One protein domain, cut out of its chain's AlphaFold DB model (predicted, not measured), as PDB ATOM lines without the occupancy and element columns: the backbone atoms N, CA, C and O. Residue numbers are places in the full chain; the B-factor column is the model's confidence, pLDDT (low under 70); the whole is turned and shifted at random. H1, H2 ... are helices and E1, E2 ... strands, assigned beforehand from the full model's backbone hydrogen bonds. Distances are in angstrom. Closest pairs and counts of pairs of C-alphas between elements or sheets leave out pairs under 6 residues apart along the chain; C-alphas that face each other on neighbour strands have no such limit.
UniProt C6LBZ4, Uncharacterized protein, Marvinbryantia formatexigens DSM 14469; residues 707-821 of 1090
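Overview. This is residues 707 to 821 of the 1090 residues of an uncharacterized protein of Marvinbryantia formatexigens DSM 14469 (UniProt C6LBZ4). A single strongly twisted sheet is folded like an open V along its long strand E2, which bends sharply at residue 737; the hairpin of E3 and E4 extends the first part of E2, the hairpin of E5 and E6 the second, and short E1 lies along the opposite side of E2. H2 sits at the open end of the V, near the ends of E4 and E5, and small H1 packs on H2. The printed part has 115 residues, with six named strands and two named helices in the order E1, H1, E2, H2, E3, E4, E5, E6; under half of the residues are in named elements, and the class is mixed. The branched sheet has parallel and antiparallel pairs. The whole is compact, with a radius of gyration of the C-alphas of 13.9 A and spans of 44 by 33 by 21 A.

Along the chain. E1, residues 707 to 709, starts at C-alpha 707 (-13.025, -17.266, 49.694). H1 is residues 711 to 715. E2, residues 730 to 741, measures 16.9 A and bends by 124 degrees at residue 737. H2, residues 742 to 749, is 10.4 A long. E3, residues 771 to 777, measures 20.1 A, and E4, residues 786 to 793, 21.0 A. E5, residues 806 to 811, measures 16.8 A, and E6, residues 815 to 820, 16.7 A, ending at C-alpha 820 (-16.479, -34.882, 48.539).

Arrangement. E1 lies on one side of E2, E3 and E5 on the other side. E1 and E2 are parallel, with N 709 and O 739 at 2.8 A. E2 and E3 are parallel, with N 732 and O 773 at 2.9 A. E2 and E5 are antiparallel, with N 740 and O 808 at 2.8 A. The hairpin E3 and E4 has N 792 and O 772 at 2.8 A; the hairpin E5 and E6 has N 819 and O 807 at 2.8 A. E1, H1, E2 and E2, H2, E3 are strand-helix-strand units, parallel neighbour strands with a helix between, each with a right-handed crossover. H2 is on the sheet at a height of 6.3 A, over none of the strands, but only just: 2 of its 8 C-alphas fall on E4 and 2 on E5. H1 only grazes the sheet with residues 711 to 714. H1 and H2 touch, the closest C-alphas being those of Phe 711 and Phe 744, 4.1 A apart. In both helices each O i to N i+4 pair is within hydrogen-bond range. E3 and E6 are apart.

Size, cuts and confidence. The C-alphas farthest apart, those of Gly 764 and Ser 779, are 44.0 A apart. The printed part has no cut. The links H1 to E2, H2 to E3 and E4 to E5 are long. The mean pLDDT of the printed part is 75.8; 32 residues are under 70, among them 778 to 788 and 796 to 805.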
ATOM      1  N   GLY A 707     -13.195 -16.107  48.807       83.50
ATOM      2  CA  GLY A 707     -13.025 -17.266  49.694       83.50
ATOM      3  C   GLY A 707     -13.845 -18.492  49.289       83.50
ATOM      4  O   GLY A 707     -13.506 -19.619  49.647       83.50
ATOM      5  N   GLU A 708     -14.915 -18.281  48.527       90.38
ATOM      6  CA  GLU A 708     -15.809 -19.320  48.026       90.38
ATOM      7  C   GLU A 708     -16.282 -18.934  46.617       90.38
ATOM      8  O   GLU A 708     -16.456 -17.748  46.333       90.38
ATOM      9  N   LEU A 709     -16.463 -19.924  45.741       90.44
ATOM     10  CA  LEU A 709     -16.977 -19.761  44.386       90.44
ATOM     11  C   LEU A 709     -18.159 -20.716  44.171       90.44
ATOM     12  O   LEU A 709     -18.020 -21.936  44.285       90.44
ATOM     13  N   ASP A 710     -19.318 -20.154  43.839       88.88
ATOM     14  CA  ASP A 710     -20.587 -20.846  43.568       88.88
ATOM     15  C   ASP A 710     -21.192 -20.426  42.209       88.88
ATOM     16  O   ASP A 710     -20.621 -19.609  41.490       88.88
ATOM     17  N   PHE A 711     -22.355 -20.964  41.827       84.62
ATOM     18  CA  PHE A 711     -23.025 -20.601  40.563       84.62
ATOM     19  C   PHE A 711     -23.210 -19.080  40.398       84.62
ATOM     20  O   PHE A 711     -22.981 -18.517  39.324       84.62
ATOM     21  N   TRP A 712     -23.579 -18.405  41.485       84.31
ATOM     22  CA  TRP A 712     -23.869 -16.975  41.511       84.31
ATOM     23  C   TRP A 712     -22.606 -16.111  41.477       84.31
ATOM     24  O   TRP A 712     -22.650 -14.998  40.964       84.31
ATOM     25  N   THR A 713     -21.460 -16.624  41.922       84.69
ATOM     26  CA  THR A 713     -20.142 -15.986  41.772       84.69
ATOM     27  C   THR A 713     -19.819 -15.730  40.298       84.69
ATOM     28  O   THR A 713     -19.340 -14.653  39.937       84.69
ATOM     29  N   GLY A 714     -20.138 -16.700  39.435       79.44
ATOM     30  CA  GLY A 714     -20.035 -16.555  37.988       79.44
ATOM     31  C   GLY A 714     -21.129 -15.664  37.398       79.44
ATOM     32  O   GLY A 714     -20.825 -14.675  36.732       79.44
ATOM     33  N   GLU A 715     -22.403 -15.971  37.667       81.00
ATOM     34  CA  GLU A 715     -23.537 -15.298  37.010       81.00
ATOM     35  C   GLU A 715     -23.718 -13.824  37.431       81.00
ATOM     36  O   GLU A 715     -24.196 -13.016  36.637       81.00
ATOM     37  N   ASN A 716     -23.273 -13.438  38.634       81.19
ATOM     38  CA  ASN A 716     -23.214 -12.034  39.065       81.19
ATOM     39  C   ASN A 716     -21.998 -11.274  38.497       81.19
ATOM     40  O   ASN A 716     -21.885 -10.067  38.713       81.19
ATOM     41  N   GLY A 717     -21.083 -11.953  37.797       79.31
ATOM     42  CA  GLY A 717     -19.927 -11.336  37.152       79.31
ATOM     43  C   GLY A 717     -18.815 -10.896  38.106       79.31
ATOM     44  O   GLY A 717     -18.247  -9.828  37.909       79.31
ATOM     45  N   LEU A 718     -18.478 -11.698  39.128       78.44
ATOM     46  CA  LEU A 718     -17.425 -11.359  40.110       78.44
ATOM     47  C   LEU A 718     -15.979 -11.568  39.595       78.44
ATOM     48  O   LEU A 718     -15.024 -11.559  40.372       78.44
ATOM     49  N   TYR A 719     -15.804 -11.748  38.284       82.62
ATOM     50  CA  TYR A 719     -14.505 -11.700  37.612       82.62
ATOM     51  C   TYR A 719     -14.080 -10.242  37.354       82.62
ATOM     52  O   TYR A 719     -14.910  -9.371  37.109       82.62
ATOM     53  N   TYR A 720     -12.774  -9.958  37.368       68.00
ATOM     54  CA  TYR A 720     -12.247  -8.581  37.262       68.00
ATOM     55  C   TYR A 720     -11.653  -8.218  35.896       68.00
ATOM     56  O   TYR A 720     -11.321  -7.060  35.640       68.00
ATOM     57  N   LYS A 721     -11.489  -9.213  35.025       73.81
ATOM     58  CA  LYS A 721     -11.066  -9.100  33.624       73.81
ATOM     59  C   LYS A 721     -11.550 -10.346  32.874       73.81
ATOM     60  O   LYS A 721     -11.850 -11.358  33.513       73.81
ATOM     61  N   GLY A 722     -11.595 -10.280  31.548       76.88
ATOM     62  CA  GLY A 722     -12.030 -11.388  30.701       76.88
ATOM     63  C   GLY A 722     -13.444 -11.258  30.141       76.88
ATOM     64  O   GLY A 722     -14.318 -10.612  30.722       76.88
ATOM     65  N   SER A 723     -13.666 -11.946  29.025       77.50
ATOM     66  CA  SER A 723     -14.935 -12.090  28.302       77.50
ATOM     67  C   SER A 723     -15.452 -13.535  28.288       77.50
ATOM     68  O   SER A 723     -16.508 -13.805  27.717       77.50
ATOM     69  N   GLY A 724     -14.725 -14.463  28.921       73.62
ATOM     70  CA  GLY A 724     -15.070 -15.885  28.993       73.62
ATOM     71  C   GLY A 724     -14.656 -16.686  27.757       73.62
ATOM     72  O   GLY A 724     -15.080 -17.832  27.600       73.62
ATOM     73  N   THR A 725     -13.851 -16.094  26.871       81.38
ATOM     74  CA  THR A 725     -13.341 -16.722  25.641       81.38
ATOM     75  C   THR A 725     -11.981 -17.380  25.879       81.38
ATOM     76  O   THR A 725     -11.339 -17.127  26.895       81.38
ATOM     77  N   LYS A 726     -11.523 -18.248  24.970       73.88
ATOM     78  CA  LYS A 726     -10.250 -18.973  25.144       73.88
ATOM     79  C   LYS A 726      -9.051 -18.026  25.179       73.88
ATOM     80  O   LYS A 726      -8.087 -18.250  25.909       73.88
ATOM     81  N   GLU A 727      -9.150 -16.973  24.384       66.88
ATOM     82  CA  GLU A 727      -8.172 -15.914  24.201       66.88
ATOM     83  C   GLU A 727      -8.232 -14.888  25.350       66.88
ATOM     84  O   GLU A 727      -7.202 -14.341  25.739       66.88
ATOM     85  N   ASP A 728      -9.418 -14.670  25.928       74.12
ATOM     86  CA  ASP A 728      -9.683 -13.711  27.008       74.12
ATOM     87  C   ASP A 728     -10.639 -14.318  28.075       74.12
ATOM     88  O   ASP A 728     -11.840 -14.012  28.119       74.12
ATOM     89  N   PRO A 729     -10.134 -15.233  28.930       81.00
ATOM     90  CA  PRO A 729     -10.938 -15.983  29.899       81.00
ATOM     91  C   PRO A 729     -11.377 -15.118  31.083       81.00
ATOM     92  O   PRO A 729     -10.623 -14.255  31.526       81.00
ATOM     93  N   TYR A 730     -12.555 -15.386  31.657       82.81
ATOM     94  CA  TYR A 730     -13.010 -14.708  32.880       82.81
ATOM     95  C   TYR A 730     -12.064 -15.008  34.041       82.81
ATOM     96  O   TYR A 730     -11.886 -16.171  34.407       82.81
ATOM     97  N   VAL A 731     -11.464 -13.977  34.635       83.56
ATOM     98  CA  VAL A 731     -10.480 -14.161  35.706       83.56
ATOM     99  C   VAL A 731     -11.025 -13.723  37.057       83.56
ATOM    100  O   VAL A 731     -11.420 -12.572  37.239       83.56
ATOM    101  N   PHE A 732     -10.997 -14.654  38.008       85.81
ATOM    102  CA  PHE A 732     -11.426 -14.478  39.390       85.81
ATOM    103  C   PHE A 732     -10.204 -14.407  40.307       85.81
ATOM    104  O   PHE A 732      -9.257 -15.186  40.169       85.81
ATOM    105  N   PHE A 733     -10.227 -13.473  41.254       85.69
ATOM    106  CA  PHE A 733      -9.193 -13.337  42.276       85.69
ATOM    107  C   PHE A 733      -9.611 -14.150  43.502       85.69
ATOM    108  O   PHE A 733     -10.739 -14.004  43.966       85.69
ATOM    109  N   CYS A 734      -8.741 -15.027  43.991       86.69
ATOM    110  CA  CYS A 734      -9.054 -16.015  45.024       86.69
ATOM    111  C   CYS A 734      -8.083 -15.893  46.203       86.69
ATOM    112  O   CYS A 734      -6.905 -15.587  46.000       86.69
ATOM    113  N   VAL A 735      -8.560 -16.182  47.418       88.00
ATOM    114  CA  VAL A 735      -7.668 -16.392  48.574       88.00
ATOM    115  C   VAL A 735      -6.919 -17.717  48.429       88.00
ATOM    116  O   VAL A 735      -7.357 -18.622  47.712       88.00
ATOM    117  N   ASP A 736      -5.826 -17.873  49.168       84.50
ATOM    118  CA  ASP A 736      -5.209 -19.186  49.341       84.50
ATOM    119  C   ASP A 736      -6.125 -20.107  50.169       84.50
ATOM    120  O   ASP A 736      -6.462 -19.805  51.316       84.50
ATOM    121  N   GLY A 737      -6.569 -21.217  49.573       78.88
ATOM    122  CA  GLY A 737      -7.558 -22.125  50.159       78.88
ATOM    123  C   GLY A 737      -9.013 -21.835  49.761       78.88
ATOM    124  O   GLY A 737      -9.921 -22.285  50.460       78.88
ATOM    125  N   ALA A 738      -9.257 -21.101  48.669       88.00
ATOM    126  CA  ALA A 738     -10.604 -20.791  48.188       88.00
ATOM    127  C   ALA A 738     -11.414 -22.053  47.824       88.00
ATOM    128  O   ALA A 738     -10.923 -22.941  47.121       88.00
ATOM    129  N   VAL A 739     -12.673 -22.118  48.269       89.00
ATOM    130  CA  VAL A 739     -13.560 -23.279  48.068       89.00
ATOM    131  C   VAL A 739     -14.384 -23.125  46.790       89.00
ATOM    132  O   VAL A 739     -15.240 -22.252  46.696       89.00
ATOM    133  N   ILE A 740     -14.185 -24.010  45.818       91.12
ATOM    134  CA  ILE A 740     -14.955 -24.063  44.569       91.12
ATOM    135  C   ILE A 740     -16.071 -25.100  44.725       91.12
ATOM    136  O   ILE A 740     -15.796 -26.280  44.934       91.12
ATOM    137  N   LYS A 741     -17.337 -24.701  44.593       86.38
ATOM    138  CA  LYS A 741     -18.489 -25.620  44.619       86.38
ATOM    139  C   LYS A 741     -18.773 -26.204  43.235       86.38
ATOM    140  O   LYS A 741     -18.534 -25.549  42.219       86.38
ATOM    141  N   SER A 742     -19.375 -27.395  43.181       79.88
ATOM    142  CA  SER A 742     -19.895 -27.981  41.931       79.88
ATOM    143  C   SER A 742     -20.812 -27.035  41.156       79.88
ATOM    144  O   SER A 742     -20.727 -26.977  39.932       79.88
ATOM    145  N   SER A 743     -21.586 -26.206  41.856       84.69
ATOM    146  CA  SER A 743     -22.444 -25.180  41.264       84.69
ATOM    147  C   SER A 743     -21.683 -24.099  40.471       84.69
ATOM    148  O   SER A 743     -22.170 -23.669  39.425       84.69
ATOM    149  N   PHE A 744     -20.462 -23.711  40.876       92.38
ATOM    150  CA  PHE A 744     -19.599 -22.837  40.061       92.38
ATOM    151  C   PHE A 744     -19.115 -23.564  38.809       92.38
ATOM    152  O   PHE A 744     -19.228 -23.038  37.707       92.38
ATOM    153  N   VAL A 745     -18.627 -24.800  38.951       86.81
ATOM    154  CA  VAL A 745     -18.129 -25.586  37.809       86.81
ATOM    155  C   VAL A 745     -19.250 -25.843  36.789       86.81
ATOM    156  O   VAL A 745     -19.016 -25.755  35.586       86.81
ATOM    157  N   ASN A 746     -20.489 -26.049  37.246       83.81
ATOM    158  CA  ASN A 746     -21.676 -26.131  36.392       83.81
ATOM    159  C   ASN A 746     -21.907 -24.845  35.590       83.81
ATOM    160  O   ASN A 746     -22.099 -24.922  34.375       83.81
ATOM    161  N   TRP A 747     -21.823 -23.676  36.237       91.38
ATOM    162  CA  TRP A 747     -21.896 -22.382  35.554       91.38
ATOM    163  C   TRP A 747     -20.795 -22.237  34.495       91.38
ATOM    164  O   TRP A 747     -21.099 -21.898  33.349       91.38
ATOM    165  N   VAL A 748     -19.543 -22.576  34.839       89.62
ATOM    166  CA  VAL A 748     -18.406 -22.567  33.900       89.62
ATOM    167  C   VAL A 748     -18.713 -23.439  32.681       89.62
ATOM    168  O   VAL A 748     -18.512 -23.001  31.556       89.62
ATOM    169  N   LEU A 749     -19.281 -24.630  32.872       85.19
ATOM    170  CA  LEU A 749     -19.648 -25.561  31.797       85.19
ATOM    171  C   LEU A 749     -20.912 -25.168  31.004       85.19
ATOM    172  O   LEU A 749     -21.224 -25.818  30.003       85.19
ATOM    173  N   GLY A 750     -21.661 -24.144  31.429       82.81
ATOM    174  CA  GLY A 750     -22.932 -23.730  30.820       82.81
ATOM    175  C   GLY A 750     -24.163 -24.545  31.255       82.81
ATOM    176  O   GLY A 750     -25.188 -24.507  30.571       82.81
ATOM    177  N   PHE A 751     -24.088 -25.280  32.367       84.12
ATOM    178  CA  PHE A 751     -25.227 -25.949  33.016       84.12
ATOM    179  C   PHE A 751     -25.882 -25.056  34.077       84.12
ATOM    180  O   PHE A 751     -25.275 -24.100  34.545       84.12
ATOM    181  N   ASN A 752     -27.122 -25.364  34.455       81.25
ATOM    182  CA  ASN A 752     -27.797 -24.778  35.617       81.25
ATOM    183  C   ASN A 752     -27.101 -25.139  36.952       81.25
ATOM    184  O   ASN A 752     -26.239 -26.013  36.996       81.25
ATOM    185  N   GLU A 753     -27.501 -24.481  38.046       81.56
ATOM    186  CA  GLU A 753     -26.889 -24.616  39.382       81.56
ATOM    187  C   GLU A 753     -26.723 -26.081  39.840       81.56
ATOM    188  O   GLU A 753     -25.626 -26.475  40.241       81.56
ATOM    189  N   ASP A 754     -27.762 -26.907  39.671       72.44
ATOM    190  CA  ASP A 754     -27.784 -28.335  40.034       72.44
ATOM    191  C   ASP A 754     -27.072 -29.275  39.031       72.44
ATOM    192  O   ASP A 754     -26.963 -30.478  39.281       72.44
ATOM    193  N   GLY A 755     -26.621 -28.766  37.878       70.38
ATOM    194  CA  GLY A 755     -25.928 -29.545  36.841       70.38
ATOM    195  C   GLY A 755     -26.824 -30.445  35.976       70.38
ATOM    196  O   GLY A 755     -26.311 -31.279  35.226       70.38
ATOM    197  N   THR A 756     -28.151 -30.311  36.066       68.75
ATOM    198  CA  THR A 756     -29.127 -31.192  35.398       68.75
ATOM    199  C   THR A 756     -29.422 -30.826  33.942       68.75
ATOM    200  O   THR A 756     -29.684 -31.722  33.143       68.75
ATOM    201  N   GLU A 757     -29.366 -29.543  33.574       76.62
ATOM    202  CA  GLU A 757     -29.690 -29.052  32.228       76.62
ATOM    203  C   GLU A 757     -28.648 -28.047  31.724       76.62
ATOM    204  O   GLU A 757     -28.199 -27.171  32.467       76.62
ATOM    205  N   ARG A 758     -28.318 -28.096  30.424       79.62
ATOM    206  CA  ARG A 758     -27.588 -27.000  29.766       79.62
ATOM    207  C   ARG A 758     -28.493 -25.780  29.618       79.62
ATOM    208  O   ARG A 758     -29.574 -25.861  29.033       79.62
ATOM    209  N   MET A 759     -28.013 -24.637  30.104       80.00
ATOM    210  CA  MET A 759     -28.686 -23.348  29.961       80.00
ATOM    211  C   MET A 759     -28.853 -22.969  28.482       80.00
ATOM    212  O   MET A 759     -28.151 -23.474  27.601       80.00
ATOM    213  N   ARG A 760     -29.768 -22.036  28.193       78.50
ATOM    214  CA  ARG A 760     -29.984 -21.506  26.839       78.50
ATOM    215  C   ARG A 760     -29.781 -20.001  26.775       78.50
ATOM    216  O   ARG A 760     -30.186 -19.269  27.672       78.50
ATOM    217  N   ASN A 761     -29.180 -19.562  25.677       73.00
ATOM    218  CA  ASN A 761     -29.012 -18.159  25.329       73.00
ATOM    219  C   ASN A 761     -30.366 -17.530  24.946       73.00
ATOM    220  O   ASN A 761     -31.330 -18.227  24.621       73.00
ATOM    221  N   ALA A 762     -30.432 -16.197  24.913       69.25
ATOM    222  CA  ALA A 762     -31.657 -15.451  24.596       69.25
ATOM    223  C   ALA A 762     -32.212 -15.682  23.169       69.25
ATOM    224  O   ALA A 762     -33.356 -15.321  22.890       69.25
ATOM    225  N   ASP A 763     -31.431 -16.286  22.268       65.06
ATOM    226  CA  ASP A 763     -31.848 -16.704  20.923       65.06
ATOM    227  C   ASP A 763     -32.368 -18.161  20.854       65.06
ATOM    228  O   ASP A 763     -32.853 -18.598  19.808       65.06
ATOM    229  N   GLY A 764     -32.303 -18.905  21.965       62.47
ATOM    230  CA  GLY A 764     -32.701 -20.311  22.087       62.47
ATOM    231  C   GLY A 764     -31.581 -21.335  21.848       62.47
ATOM    232  O   GLY A 764     -31.815 -22.535  22.038       62.47
ATOM    233  N   THR A 765     -30.376 -20.899  21.463       73.56
ATOM    234  CA  THR A 765     -29.200 -21.781  21.366       73.56
ATOM    235  C   THR A 765     -28.754 -22.267  22.748       73.56
ATOM    236  O   THR A 765     -29.084 -21.664  23.768       73.56
ATOM    237  N   GLU A 766     -28.037 -23.390  22.810       75.12
ATOM    238  CA  GLU A 766     -27.419 -23.852  24.061       75.12
ATOM    239  C   GLU A 766     -26.258 -22.938  24.465       75.12
ATOM    240  O   GLU A 766     -25.430 -22.565  23.630       75.12
ATOM    241  N   ARG A 767     -26.197 -22.597  25.757       77.00
ATOM    242  CA  ARG A 767     -25.121 -21.806  26.354       77.00
ATOM    243  C   ARG A 767     -23.837 -22.630  26.287       77.00
ATOM    244  O   ARG A 767     -23.703 -23.661  26.948       77.00
ATOM    245  N   THR A 768     -22.908 -22.199  25.440       73.44
ATOM    246  CA  THR A 768     -21.520 -22.660  25.493       73.44
ATOM    247  C   THR A 768     -20.934 -22.226  26.828       73.44
ATOM    248  O   THR A 768     -21.160 -21.088  27.239       73.44
ATOM    249  N   GLY A 769     -20.205 -23.118  27.495       79.44
ATOM    250  CA  GLY A 769     -19.478 -22.749  28.701       79.44
ATOM    251  C   GLY A 769     -18.341 -21.765  28.421       79.44
ATOM    252  O   GLY A 769     -18.047 -21.425  27.273       79.44
ATOM    253  N   TYR A 770     -17.716 -21.312  29.497       85.56
ATOM    254  CA  TYR A 770     -16.741 -20.233  29.521       85.56
ATOM    255  C   TYR A 770     -15.342 -20.753  29.814       85.56
ATOM    256  O   TYR A 770     -15.163 -21.667  30.615       85.56
ATOM    257  N   PHE A 771     -14.334 -20.114  29.236       81.19
ATOM    258  CA  PHE A 771     -12.982 -20.237  29.756       81.19
ATOM    259  C   PHE A 771     -12.832 -19.335  30.978       81.19
ATOM    260  O   PHE A 771     -13.193 -18.155  30.956       81.19
ATOM    261  N   VAL A 772     -12.288 -19.905  32.047       87.69
ATOM    262  CA  VAL A 772     -12.114 -19.256  33.346       87.69
ATOM    263  C   VAL A 772     -10.664 -19.392  33.799       87.69
ATOM    264  O   VAL A 772      -9.994 -20.369  33.478       87.69
ATOM    265  N   ARG A 773     -10.171 -18.420  34.566       86.12
ATOM    266  CA  ARG A 773      -8.897 -18.494  35.287       86.12
ATOM    267  C   ARG A 773      -9.111 -18.081  36.739       86.12
ATOM    268  O   ARG A 773      -9.766 -17.081  37.010       86.12
ATOM    269  N   LEU A 774      -8.523 -18.821  37.665       87.06
ATOM    270  CA  LEU A 774      -8.460 -18.457  39.079       87.06
ATOM    271  C   LEU A 774      -7.032 -17.986  39.377       87.06
ATOM    272  O   LEU A 774      -6.097 -18.684  38.996       87.06
ATOM    273  N   GLU A 775      -6.840 -16.828  40.015       84.25
ATOM    274  CA  GLU A 775      -5.520 -16.294  40.409       84.25
ATOM    275  C   GLU A 775      -5.420 -16.112  41.937       84.25
ATOM    276  O   GLU A 775      -6.290 -15.480  42.532       84.25
ATOM    277  N   ILE A 776      -4.332 -16.601  42.550       77.56
ATOM    278  CA  ILE A 776      -3.911 -16.297  43.935       77.56
ATOM    279  C   ILE A 776      -2.684 -15.374  43.872       77.56
ATOM    280  O   ILE A 776      -1.766 -15.600  43.069       77.56
ATOM    281  N   ARG A 777      -2.655 -14.335  44.718       73.12
ATOM    282  CA  ARG A 777      -1.597 -13.307  44.751       73.12
ATOM    283  C   ARG A 777      -1.191 -12.934  46.176       73.12
ATOM    284  O   ARG A 777      -1.923 -13.172  47.131       73.12
ATOM    285  N   GLU A 778      -0.003 -12.359  46.310       63.84
ATOM    286  CA  GLU A 778       0.622 -12.063  47.598       63.84
ATOM    287  C   GLU A 778      -0.159 -11.041  48.444       63.84
ATOM    288  O   GLU A 778      -0.719 -10.057  47.949       63.84
ATOM    289  N   SER A 779      -0.150 -11.270  49.762       57.00
ATOM    290  CA  SER A 779      -0.819 -10.443  50.779       57.00
ATOM    291  C   SER A 779      -2.331 -10.263  50.583       57.00
ATOM    292  O   SER A 779      -2.873  -9.265  51.050       57.00
ATOM    293  N   ASP A 780      -3.004 -11.186  49.881       69.38
ATOM    294  CA  ASP A 780      -4.423 -11.071  49.502       69.38
ATOM    295  C   ASP A 780      -4.736  -9.768  48.731       69.38
ATOM    296  O   ASP A 780      -5.868  -9.286  48.683       69.38
ATOM    297  N   THR A 781      -3.718  -9.204  48.066       62.69
ATOM    298  CA  THR A 781      -3.841  -8.017  47.216       62.69
ATOM    299  C   THR A 781      -3.657  -8.372  45.750       62.69
ATOM    300  O   THR A 781      -2.696  -9.024  45.349       62.69
ATOM    301  N   ILE A 782      -4.554  -7.874  44.909       58.62
ATOM    302  CA  ILE A 782      -4.487  -8.051  43.456       58.62
ATOM    303  C   ILE A 782      -3.240  -7.395  42.824       58.62
ATOM    304  O   ILE A 782      -2.780  -7.811  41.762       58.62
ATOM    305  N   THR A 783      -2.666  -6.388  43.487       52.16
ATOM    306  CA  THR A 783      -1.397  -5.732  43.135       52.16
ATOM    307  C   THR A 783      -0.163  -6.475  43.657       52.16
ATOM    308  O   THR A 783       0.949  -6.128  43.265       52.16
ATOM    309  N   GLY A 784      -0.341  -7.490  44.508       50.47
ATOM    310  CA  GLY A 784       0.726  -8.354  45.000       50.47
ATOM    311  C   GLY A 784       1.302  -9.268  43.917       50.47
ATOM    312  O   GLY A 784       0.725  -9.438  42.836       50.47
ATOM    313  N   ALA A 785       2.451  -9.877  44.219       46.78
ATOM    314  CA  ALA A 785       3.102 -10.822  43.322       46.78
ATOM    315  C   ALA A 785       2.185 -12.014  42.999       46.78
ATOM    316  O   ALA A 785       1.410 -12.479  43.834       46.78
ATOM    317  N   PHE A 786       2.278 -12.519  41.771       61.81
ATOM    318  CA  PHE A 786       1.527 -13.690  41.333       61.81
ATOM    319  C   PHE A 786       2.071 -14.956  42.006       61.81
ATOM    320  O   PHE A 786       3.262 -15.240  41.890       61.81
ATOM    321  N   ILE A 787       1.203 -15.721  42.676       65.56
ATOM    322  CA  ILE A 787       1.584 -16.966  43.364       65.56
ATOM    323  C   ILE A 787       1.164 -18.190  42.543       65.56
ATOM    324  O   ILE A 787       1.968 -19.092  42.309       65.56
ATOM    325  N   LYS A 788      -0.094 -18.238  42.088       69.19
ATOM    326  CA  LYS A 788      -0.643 -19.380  41.341       69.19
ATOM    327  C   LYS A 788      -1.771 -18.927  40.417       69.19
ATOM    328  O   LYS A 788      -2.557 -18.057  40.787       69.19
ATOM    329  N   SER A 789      -1.929 -19.585  39.267       82.56
ATOM    330  CA  SER A 789      -3.219 -19.610  38.570       82.56
ATOM    331  C   SER A 789      -3.535 -20.979  38.006       82.56
ATOM    332  O   SER A 789      -2.619 -21.671  37.570       82.56
ATOM    333  N   VAL A 790      -4.821 -21.306  37.923       79.38
ATOM    334  CA  VAL A 790      -5.326 -22.468  37.182       79.38
ATOM    335  C   VAL A 790      -6.396 -22.002  36.197       79.38
ATOM    336  O   VAL A 790      -7.169 -21.093  36.504       79.38
ATOM    337  N   GLY A 791      -6.399 -22.581  34.996       81.75
ATOM    338  CA  GLY A 791      -7.432 -22.369  33.984       81.75
ATOM    339  C   GLY A 791      -8.472 -23.490  34.007       81.75
ATOM    340  O   GLY A 791      -8.127 -24.634  34.282       81.75
ATOM    341  N   LEU A 792      -9.724 -23.164  33.695       80.94
ATOM    342  CA  LEU A 792     -10.832 -24.107  33.534       80.94
ATOM    343  C   LEU A 792     -11.455 -23.889  32.146       80.94
ATOM    344  O   LEU A 792     -11.825 -22.763  31.812       80.94
ATOM    345  N   ASP A 793     -11.573 -24.946  31.339       83.81
ATOM    346  CA  ASP A 793     -12.224 -24.904  30.021       83.81
ATOM    347  C   ASP A 793     -13.678 -25.394  30.127       83.81
ATOM    348  O   ASP A 793     -13.962 -26.592  30.150       83.81
ATOM    349  N   GLY A 794     -14.620 -24.455  30.179       77.00
ATOM    350  CA  GLY A 794     -16.052 -24.744  30.168       77.00
ATOM    351  C   GLY A 794     -16.622 -25.141  28.802       77.00
ATOM    352  O   GLY A 794     -17.769 -25.586  28.727       77.00
ATOM    353  N   THR A 795     -15.867 -25.001  27.707       75.94
ATOM    354  CA  THR A 795     -16.331 -25.394  26.364       75.94
ATOM    355  C   THR A 795     -16.238 -26.897  26.107       75.94
ATOM    356  O   THR A 795     -16.827 -27.386  25.134       75.94
ATOM    357  N   ILE A 796     -15.588 -27.645  27.008       68.19
ATOM    358  CA  ILE A 796     -15.597 -29.109  27.035       68.19
ATOM    359  C   ILE A 796     -17.048 -29.614  26.997       68.19
ATOM    360  O   ILE A 796     -17.888 -29.317  27.854       68.19
ATOM    361  N   ARG A 797     -17.365 -30.409  25.969       59.94
ATOM    362  CA  ARG A 797     -18.717 -30.934  25.725       59.94
ATOM    363  C   ARG A 797     -19.037 -32.137  26.610       59.94
ATOM    364  O   ARG A 797     -19.221 -33.246  26.120       59.94
ATOM    365  N   MET A 798     -19.160 -31.885  27.910       55.53
ATOM    366  CA  MET A 798     -19.769 -32.827  28.849       55.53
ATOM    367  C   MET A 798     -21.291 -32.896  28.659       55.53
ATOM    368  O   MET A 798     -21.926 -31.902  28.281       55.53
ATOM    369  N   GLU A 799     -21.853 -34.075  28.923       54.62
ATOM    370  CA  GLU A 799     -23.280 -34.407  28.778       54.62
ATOM    371  C   GLU A 799     -24.109 -34.029  30.019       54.62
ATOM    372  O   GLU A 799     -25.258 -33.618  29.883       54.62
ATOM    373  N   TYR A 800     -23.495 -34.083  31.206       58.34
ATOM    374  CA  TYR A 800     -24.089 -33.755  32.509       58.34
ATOM    375  C   TYR A 800     -23.143 -32.843  33.310       58.34
ATOM    376  O   TYR A 800     -21.932 -32.862  33.075       58.34
ATOM    377  N   GLY A 801     -23.687 -32.068  34.253       63.84
ATOM    378  CA  GLY A 801     -22.917 -31.311  35.242       63.84
ATOM    379  C   GLY A 801     -22.632 -32.101  36.529       63.84
ATOM    380  O   GLY A 801     -23.051 -33.247  36.700       63.84
ATOM    381  N   TYR A 802     -21.922 -31.462  37.455       69.44
ATOM    382  CA  TYR A 802     -21.578 -31.986  38.774       69.44
ATOM    383  C   TYR A 802     -22.721 -31.775  39.775       69.44
ATOM    384  O   TYR A 802     -23.201 -30.661  39.966       69.44
ATOM    385  N   GLY A 803     -23.128 -32.839  40.472       54.69
ATOM    386  CA  GLY A 803     -24.159 -32.753  41.513       54.69
ATOM    387  C   GLY A 803     -23.692 -32.088  42.824       54.69
ATOM    388  O   GLY A 803     -22.501 -31.811  43.005       54.69
ATOM    389  N   PRO A 804     -24.609 -31.863  43.782       54.38
ATOM    390  CA  PRO A 804     -24.262 -31.374  45.116       54.38
ATOM    391  C   PRO A 804     -23.422 -32.399  45.901       54.38
ATOM    392  O   PRO A 804     -23.601 -33.609  45.752       54.38
ATOM    393  N   GLY A 805     -22.528 -31.899  46.759       56.16
ATOM    394  CA  GLY A 805     -21.646 -32.695  47.627       56.16
ATOM    395  C   GLY A 805     -20.191 -32.802  47.152       56.16
ATOM    396  O   GLY A 805     -19.321 -33.103  47.964       56.16
ATOM    397  N   THR A 806     -19.897 -32.500  45.884       72.38
ATOM    398  CA  THR A 806     -18.519 -32.352  45.380       72.38
ATOM    399  C   THR A 806     -18.077 -30.888  45.462       72.38
ATOM    400  O   THR A 806     -18.808 -29.984  45.047       72.38
ATOM    401  N   TYR A 807     -16.870 -30.652  45.970       78.31
ATOM    402  CA  TYR A 807     -16.212 -29.346  45.969       78.31
ATOM    403  C   TYR A 807     -14.709 -29.506  45.718       78.31
ATOM    404  O   TYR A 807     -14.169 -30.610  45.729       78.31
ATOM    405  N   TRP A 808     -14.015 -28.403  45.481       88.06
ATOM    406  CA  TRP A 808     -12.563 -28.365  45.362       88.06
ATOM    407  C   TRP A 808     -12.012 -27.245  46.245       88.06
ATOM    408  O   TRP A 808     -12.724 -26.289  46.551       88.06
ATOM    409  N   ILE A 809     -10.748 -27.344  46.640       83.06
ATOM    410  CA  ILE A 809     -10.012 -26.254  47.289       83.06
ATOM    411  C   ILE A 809      -8.880 -25.840  46.356       83.06
ATOM    412  O   ILE A 809      -8.099 -26.689  45.925       83.06
ATOM    413  N   PHE A 810      -8.794 -24.547  46.046       86.38
ATOM    414  CA  PHE A 810      -7.693 -23.956  45.293       86.38
ATOM    415  C   PHE A 810      -6.691 -23.314  46.258       86.38
ATOM    416  O   PHE A 810      -7.027 -22.372  46.971       86.38
ATOM    417  N   SER A 811      -5.463 -23.830  46.287       79.88
ATOM    418  CA  SER A 811      -4.388 -23.360  47.164       79.88
ATOM    419  C   SER A 811      -3.067 -23.184  46.408       79.88
ATOM    420  O   SER A 811      -2.839 -23.802  45.363       79.88
ATOM    421  N   SER A 812      -2.189 -22.326  46.929       73.25
ATOM    422  CA  SER A 812      -0.856 -22.068  46.374       73.25
ATOM    423  C   SER A 812       0.014 -23.334  46.343       73.25
ATOM    424  O   SER A 812       0.556 -23.685  45.284       73.25
ATOM    425  N   ASP A 813       0.063 -24.045  47.475       67.25
ATOM    426  CA  ASP A 813       0.834 -25.271  47.693       67.25
ATOM    427  C   ASP A 813       0.369 -26.399  46.757       67.25
ATOM    428  O   ASP A 813       1.158 -26.946  45.987       67.25
ATOM    429  N   THR A 814      -0.926 -26.734  46.788       62.41
ATOM    430  CA  THR A 814      -1.461 -27.967  46.176       62.41
ATOM    431  C   THR A 814      -2.179 -27.773  44.839       62.41
ATOM    432  O   THR A 814      -2.599 -28.754  44.234       62.41
ATOM    433  N   GLY A 815      -2.364 -26.538  44.360       73.38
ATOM    434  CA  GLY A 815      -3.225 -26.276  43.202       73.38
ATOM    435  C   GLY A 815      -4.703 -26.513  43.531       73.38
ATOM    436  O   GLY A 815      -5.147 -26.170  44.624       73.38
ATOM    437  N   ILE A 816      -5.474 -27.068  42.589       73.50
ATOM    438  CA  ILE A 816      -6.882 -27.436  42.810       73.50
ATOM    439  C   ILE A 816      -6.956 -28.902  43.256       73.50
ATOM    440  O   ILE A 816      -6.642 -29.800  42.480       73.50
ATOM    441  N   VAL A 817      -7.425 -29.147  44.481       71.50
ATOM    442  CA  VAL A 817      -7.644 -30.495  45.036       71.50
ATOM    443  C   VAL A 817      -9.141 -30.748  45.195       71.50
ATOM    444  O   VAL A 817      -9.851 -29.901  45.736       71.50
ATOM    445  N   ARG A 818      -9.632 -31.902  44.727       76.56
ATOM    446  CA  ARG A 818     -11.039 -32.319  44.857       76.56
ATOM    447  C   ARG A 818     -11.330 -32.910  46.236       76.56
ATOM    448  O   ARG A 818     -10.520 -33.652  46.785       76.56
ATOM    449  N   TYR A 819     -12.530 -32.643  46.733       69.06
ATOM    450  CA  TYR A 819     -13.104 -33.209  47.946       69.06
ATOM    451  C   TYR A 819     -14.566 -33.598  47.700       69.06
ATOM    452  O   TYR A 819     -15.271 -32.990  46.892       69.06
ATOM    453  N   GLU A 820     -15.048 -34.592  48.438       68.25
ATOM    454  CA  GLU A 820     -16.479 -34.882  48.539       68.25
ATOM    455  C   GLU A 820     -16.890 -34.813  50.011       68.25
ATOM    456  O   GLU A 820     -16.147 -35.233  50.899       68.25
ATOM    457  N   GLU A 821     -18.050 -34.221  50.289       53.00
ATOM    458  CA  GLU A 821     -18.563 -34.102  51.652       53.00
ATOM    459  C   GLU A 821     -19.014 -35.483  52.154       53.00
ATOM    460  O   GLU A 821     -20.021 -36.031  51.696       53.00
TER     461      GLU A 821